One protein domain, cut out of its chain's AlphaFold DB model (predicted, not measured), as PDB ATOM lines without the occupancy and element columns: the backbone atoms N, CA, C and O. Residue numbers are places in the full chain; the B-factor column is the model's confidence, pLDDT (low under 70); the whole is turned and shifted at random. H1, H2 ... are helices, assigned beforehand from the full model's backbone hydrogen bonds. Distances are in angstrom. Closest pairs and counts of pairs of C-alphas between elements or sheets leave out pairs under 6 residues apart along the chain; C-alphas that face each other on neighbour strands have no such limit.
ATOM      1  N   ARG A   3      38.427  -2.024  -7.520       86.12
ATOM      2  CA  ARG A   3      37.454  -1.055  -8.085       86.12
ATOM      3  C   ARG A   3      36.727  -1.567  -9.328       86.12
ATOM      4  O   ARG A   3      35.550  -1.276  -9.473       86.12
ATOM      5  N   VAL A   4      37.409  -2.347 -10.169       94.25
ATOM      6  CA  VAL A   4      36.827  -2.979 -11.364       94.25
ATOM      7  C   VAL A   4      35.662  -3.891 -10.973       94.25
ATOM      8  O   VAL A   4      34.547  -3.681 -11.429       94.25
ATOM      9  N   ILE A   5      35.892  -4.828 -10.045       94.44
ATOM     10  CA  ILE A   5      34.868  -5.764  -9.554       94.44
ATOM     11  C   ILE A   5      33.685  -4.994  -8.958       94.44
ATOM     12  O   ILE A   5      32.535  -5.254  -9.299       94.44
ATOM     13  N   ALA A   6      33.963  -4.010  -8.098       95.38
ATOM     14  CA  ALA A   6      32.914  -3.212  -7.470       95.38
ATOM     15  C   ALA A   6      32.092  -2.417  -8.499       95.38
ATOM     16  O   ALA A   6      30.867  -2.387  -8.401       95.38
ATOM     17  N   ALA A   7      32.748  -1.803  -9.488       96.19
ATOM     18  CA  ALA A   7      32.092  -1.044 -10.546       96.19
ATOM     19  C   ALA A   7      31.212  -1.944 -11.423       96.19
ATOM     20  O   ALA A   7      30.044  -1.622 -11.618       96.19
ATOM     21  N   VAL A   8      31.735  -3.089 -11.876       96.81
ATOM     22  CA  VAL A   8      31.023  -4.048 -12.739       96.81
ATOM     23  C   VAL A   8      29.805  -4.660 -12.037       96.81
ATOM     24  O   VAL A   8      28.736  -4.781 -12.636       96.81
ATOM     25  N   ILE A   9      29.924  -4.997 -10.749       96.88
ATOM     26  CA  ILE A   9      28.787  -5.523  -9.978       96.88
ATOM     27  C   ILE A   9      27.754  -4.424  -9.717       96.88
ATOM     28  O   ILE A   9      26.554  -4.643  -9.890       96.88
ATOM     29  N   SER A  10      28.199  -3.226  -9.328       97.19
ATOM     30  CA  SER A  10      27.293  -2.104  -9.033       97.19
ATOM     31  C   SER A  10      26.545  -1.621 -10.276       97.19
ATOM     32  O   SER A  10      25.398  -1.189 -10.173       97.19
ATOM     33  N   SER A  11      27.160  -1.730 -11.457       96.81
ATOM     34  CA  SER A  11      26.520  -1.446 -12.743       96.81
ATOM     35  C   SER A  11      25.619  -2.580 -13.243       96.81
ATOM     36  O   SER A  11      24.946  -2.403 -14.257       96.81
ATOM     37  N   ARG A  12      25.548  -3.704 -12.512       97.50
ATOM     38  CA  ARG A  12      24.788  -4.918 -12.855       97.50
ATOM     39  C   ARG A  12      25.195  -5.543 -14.192       97.50
ATOM     40  O   ARG A  12      24.366  -6.165 -14.847       97.50
ATOM     41  N   LEU A  13      26.458  -5.384 -14.589       97.75
ATOM     42  CA  LEU A  13      26.990  -5.999 -15.807       97.75
ATOM     43  C   LEU A  13      27.428  -7.454 -15.598       97.75
ATOM     44  O   LEU A  13      27.402  -8.235 -16.539       97.75
ATOM     45  N   ALA A  14      27.802  -7.818 -14.371       97.81
ATOM     46  CA  ALA A  14      28.038  -9.199 -13.960       97.81
ATOM     47  C   ALA A  14      27.857  -9.341 -12.445       97.81
ATOM     48  O   ALA A  14      27.947  -8.373 -11.685       97.81
ATOM     49  N   THR A  15      27.628 -10.562 -11.982       97.62
ATOM     50  CA  THR A  15      27.629 -10.912 -10.561       97.62
ATOM     51  C   THR A  15      29.038 -11.245 -10.071       97.62
ATOM     52  O   THR A  15      29.924 -11.610 -10.844       97.62
ATOM     53  N   LEU A  16      29.249 -11.200  -8.748       95.94
ATOM     54  CA  LEU A  16      30.524 -11.628  -8.157       95.94
ATOM     55  C   LEU A  16      30.861 -13.083  -8.513       95.94
ATOM     56  O   LEU A  16      32.020 -13.399  -8.761       95.94
ATOM     57  N   ARG A  17      29.848 -13.957  -8.554       97.25
ATOM     58  CA  ARG A  17      30.031 -15.372  -8.883       97.25
ATOM     59  C   ARG A  17      30.527 -15.545 -10.315       97.25
ATOM     60  O   ARG A  17      31.458 -16.314 -10.534       97.25
ATOM     61  N   GLU A  18      29.944 -14.831 -11.271       97.94
ATOM     62  CA  GLU A  18      30.369 -14.895 -12.674       97.94
ATOM     63  C   GLU A  18      31.803 -14.385 -12.845       97.94
ATOM     64  O   GLU A  18      32.605 -15.063 -13.481       97.94
ATOM     65  N   LEU A  19      32.175 -13.282 -12.181       95.62
ATOM     66  CA  LEU A  19      33.550 -12.754 -12.194       95.62
ATOM     67  C   LEU A  19      34.597 -13.693 -11.571       95.62
ATOM     68  O   LEU A  19      35.788 -13.509 -11.792       95.62
ATOM     69  N   GLN A  20      34.178 -14.667 -10.762       94.88
ATOM     70  CA  GLN A  20      35.074 -15.634 -10.121       94.88
ATOM     71  C   GLN A  20      35.123 -16.990 -10.828       94.88
ATOM     72  O   GLN A  20      36.048 -17.760 -10.578       94.88
ATOM     73  N   THR A  21      34.113 -17.323 -11.638       97.12
ATOM     74  CA  THR A  21      33.924 -18.693 -12.152       97.12
ATOM     75  C   THR A  21      33.739 -18.790 -13.661       97.12
ATOM     76  O   THR A  21      33.946 -19.868 -14.209       97.12
ATOM     77  N   VAL A  22      33.355 -17.699 -14.326       97.69
ATOM     78  CA  VAL A  22      33.065 -17.669 -15.767       97.69
ATOM     79  C   VAL A  22      33.999 -16.700 -16.477       97.69
ATOM     80  O   VAL A  22      34.610 -17.064 -17.475       97.69
ATOM     81  N   TYR A  23      34.115 -15.482 -15.950       95.94
ATOM     82  CA  TYR A  23      34.875 -14.408 -16.572       95.94
ATOM     83  C   TYR A  23      36.316 -14.375 -16.085       95.94
ATOM     84  O   TYR A  23      36.590 -14.480 -14.886       95.94
ATOM     85  N   GLY A  24      37.230 -14.191 -17.032       93.44
ATOM     86  CA  GLY A  24      38.623 -13.907 -16.734       93.44
ATOM     87  C   GLY A  24      38.835 -12.450 -16.304       93.44
ATOM     88  O   GLY A  24      37.925 -11.616 -16.382       93.44
ATOM     89  N   PRO A  25      40.056 -12.097 -15.873       93.06
ATOM     90  CA  PRO A  25      40.414 -10.713 -15.593       93.06
ATOM     91  C   PRO A  25      40.184  -9.780 -16.789       93.06
ATOM     92  O   PRO A  25      39.684  -8.677 -16.574       93.06
ATOM     93  N   GLU A  26      40.502 -10.196 -18.025       96.25
ATOM     94  CA  GLU A  26      40.282  -9.358 -19.215       96.25
ATOM     95  C   GLU A  26      38.803  -9.011 -19.422       96.25
ATOM     96  O   GLU A  26      38.477  -7.850 -19.667       96.25
ATOM     97  N   ASP A  27      37.902  -9.979 -19.244       97.00
ATOM     98  CA  ASP A  27      36.458  -9.766 -19.373       97.00
ATOM     99  C   ASP A  27      35.955  -8.730 -18.358       97.00
ATOM    100  O   ASP A  27      35.148  -7.861 -18.686       97.00
ATOM    101  N   ALA A  28      36.473  -8.758 -17.124       95.38
ATOM    102  CA  ALA A  28      36.125  -7.767 -16.109       95.38
ATOM    103  C   ALA A  28      36.545  -6.341 -16.519       95.38
ATOM    104  O   ALA A  28      35.824  -5.381 -16.237       95.38
ATOM    105  N   TYR A  29      37.689  -6.190 -17.196       96.25
ATOM    106  CA  TYR A  29      38.116  -4.906 -17.758       96.25
ATOM    107  C   TYR A  29      37.272  -4.494 -18.969       96.25
ATOM    108  O   TYR A  29      36.893  -3.327 -19.056       96.25
ATOM    109  N   ALA A  30      36.906  -5.431 -19.843       98.06
ATOM    110  CA  ALA A  30      36.015  -5.160 -20.970       98.06
ATOM    111  C   ALA A  30      34.630  -4.684 -20.493       98.06
ATOM    112  O   ALA A  30      34.107  -3.687 -20.986       98.06
ATOM    113  N   LEU A  31      34.061  -5.324 -19.465       97.94
ATOM    114  CA  LEU A  31      32.803  -4.884 -18.849       97.94
ATOM    115  C   LEU A  31      32.923  -3.489 -18.221       97.94
ATOM    116  O   LEU A  31      31.975  -2.703 -18.271       97.94
ATOM    117  N   LEU A  32      34.079  -3.147 -17.647       97.06
ATOM    118  CA  LEU A  32      34.319  -1.798 -17.135       97.06
ATOM    119  C   LEU A  32      34.353  -0.754 -18.261       97.06
ATOM    120  O   LEU A  32      33.810   0.338 -18.095       97.06
ATOM    121  N   GLU A  33      34.968  -1.077 -19.396       97.81
ATOM    122  CA  GLU A  33      34.993  -0.197 -20.564       97.81
ATOM    123  C   GLU A  33      33.590  -0.011 -21.155       97.81
ATOM    124  O   GLU A  33      33.162   1.124 -21.368       97.81
ATOM    125  N   ILE A  34      32.828  -1.101 -21.301       97.94
ATOM    126  CA  ILE A  34      31.415  -1.059 -21.708       97.94
ATOM    127  C   ILE A  34      30.624  -0.139 -20.774       97.94
ATOM    128  O   ILE A  34      29.906   0.744 -21.239       97.94
ATOM    129  N   HIS A  35      30.808  -0.274 -19.455       97.62
ATOM    130  CA  HIS A  35      30.153   0.605 -18.489       97.62
ATOM    131  C   HIS A  35      30.471   2.087 -18.736       97.62
ATOM    132  O   HIS A  35      29.569   2.926 -18.671       97.62
ATOM    133  N   ALA A  36      31.735   2.418 -19.008       97.31
ATOM    134  CA  ALA A  36      32.167   3.789 -19.259       97.31
ATOM    135  C   ALA A  36      31.553   4.359 -20.548       97.31
ATOM    136  O   ALA A  36      31.033   5.478 -20.530       97.31
ATOM    137  N   VAL A  37      31.551   3.581 -21.636       98.25
ATOM    138  CA  VAL A  37      30.922   3.960 -22.911       98.25
ATOM    139  C   VAL A  37      29.419   4.168 -22.734       98.25
ATOM    140  O   VAL A  37      28.879   5.177 -23.186       98.25
ATOM    141  N   ASP A  38      28.746   3.296 -21.983       98.06
ATOM    142  CA  ASP A  38      27.326   3.449 -21.666       98.06
ATOM    143  C   ASP A  38      27.029   4.750 -20.912       98.06
ATOM    144  O   ASP A  38      26.017   5.402 -21.182       98.06
ATOM    145  N   GLN A  39      27.895   5.169 -19.981       97.31
ATOM    146  CA  GLN A  39      27.716   6.457 -19.299       97.31
ATOM    147  C   GLN A  39      27.840   7.637 -20.267       97.31
ATOM    148  O   GLN A  39      27.084   8.601 -20.146       97.31
ATOM    149  N   ILE A  40      28.766   7.574 -21.227       97.56
ATOM    150  CA  ILE A  40      28.932   8.610 -22.256       97.56
ATOM    151  C   ILE A  40      27.698   8.650 -23.162       97.56
ATOM    152  O   ILE A  40      27.105   9.713 -23.336       97.56
ATOM    153  N   ASN A  41      27.244   7.495 -23.650       97.56
ATOM    154  CA  ASN A  41      26.055   7.389 -24.494       97.56
ATOM    155  C   ASN A  41      24.810   7.944 -23.795       97.56
ATOM    156  O   ASN A  41      24.040   8.689 -24.396       97.56
ATOM    157  N   ARG A  42      24.629   7.640 -22.504       97.12
ATOM    158  CA  ARG A  42      23.530   8.196 -21.701       97.12
ATOM    159  C   ARG A  42      23.622   9.708 -21.547       97.12
ATOM    160  O   ARG A  42      22.583  10.353 -21.511       97.12
ATOM    161  N   LYS A  43      24.821  10.281 -21.426       96.75
ATOM    162  CA  LYS A  43      24.981  11.742 -21.365       96.75
ATOM    163  C   LYS A  43      24.540  12.385 -22.672       96.75
ATOM    164  O   LYS A  43      23.640  13.211 -22.631       96.75
ATOM    165  N   ILE A  44      25.081  11.919 -23.799       96.81
ATOM    166  CA  ILE A  44      24.748  12.427 -25.138       96.81
ATOM    167  C   ILE A  44      23.243  12.290 -25.413       96.81
ATOM    168  O   ILE A  44      22.605  13.225 -25.880       96.81
ATOM    169  N   ALA A  45      22.645  11.147 -25.072       96.25
ATOM    170  CA  ALA A  45      21.214  10.918 -25.272       96.25
ATOM    171  C   ALA A  45      20.312  11.861 -24.451       96.25
ATOM    172  O   ALA A  45      19.164  12.079 -24.827       96.25
ATOM    173  N   ASN A  46      20.818  12.396 -23.336       95.19
ATOM    174  CA  ASN A  46      20.095  13.313 -22.456       95.19
ATOM    175  C   ASN A  46      20.482  14.787 -22.678       95.19
ATOM    176  O   ASN A  46      20.003  15.647 -21.936       95.19
ATOM    177  N   GLU A  47      21.336  15.102 -23.658       92.50
ATOM    178  CA  GLU A  47      21.647  16.489 -24.002       92.50
ATOM    179  C   GLU A  47      20.408  17.166 -24.621       92.50
ATOM    180  O   GLU A  47      19.817  16.633 -25.569       92.50
TER     181      GLU A  47
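This is residues 3 to 47 of the 49 residues of the protein "Transcription elongation factor GreA" of Rhodovarius sp. CCP-6 (UniProt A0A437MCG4). One long helix, H3, makes the long axis of this domain, and two short helices, H1 and H2, lie near its first part, with H1 packed across residues 28 to 35 of H3 and H2 near its first turns. The last part of the long helix sticks out past this small body as an arm, residues 37 to 47, of which 37 to 45 belong to H3. The printed part has 45 residues with three named helices in the order H1, H2, H3 and no named strand, and its class is all helix. It is only just loose, close to compact, with a radius of gyration of the C-alphas of 11.5 A, and its C-alphas span 39 by 17 by 16 A.

Find C-alpha 3 at (37.454, -1.055, -8.085); here H1 begins, and it takes in residues 3 to 10, 10.3 A from first to last C-alpha. Go on past the tight link of 5 residues to Leu 16, where H2 begins; it holds residues 16 to 21 and measures 8.8 A from first to last C-alpha. After another tight link, of 3 residues, look for C-alpha 25 at (40.414, -10.713, -15.593). From there H3 runs through residues 25 to 45 to C-alpha 45 at (21.214, 10.918, -25.272), 30.5 A from its first C-alpha.

Start at H1, which touches H3 with 9 pairs of C-alphas within 8 A. Look at Val 8 and Leu 32, whose C-alphas are the closest of the two helices, 5.9 A apart. H3 touches H1 with residues 28 to 35 alone. The lines of H1 and H3 stand at a steep tilt of 61 degrees, and the two run the same way. H1 and H2 only just touch, with 3 pairs of C-alphas within 8 A; their closest C-alphas are those of Ile 9 and Leu 16, 6.6 A apart. These two run opposite ways at a steep tilt of 66 degrees. H2 and H3 are close but not clearly touching, and their closest C-alphas, those of Leu 19 and Ala 28, are 6.8 A apart. They run opposite ways at a steep tilt of 39 degrees. In the backbones of H1, H2 and H3, every O i to N i+4 pair is within hydrogen-bond range.

The outline is a rod, and the two C-alphas farthest apart are those of Thr 21 and Glu 47, 39.1 A. Without residues 37 to 47, which stand free, the body of 34 residues spans 24 by 17 by 14 A, with a radius of gyration of 8.1 A. From Arg 3 to Glu 47, the first and last printed C-alphas, the distance is 28.5 A. The printed part has no cut, and neither link is long. The mean pLDDT of the printed part of this model is 96.3, and no printed residue is under 70.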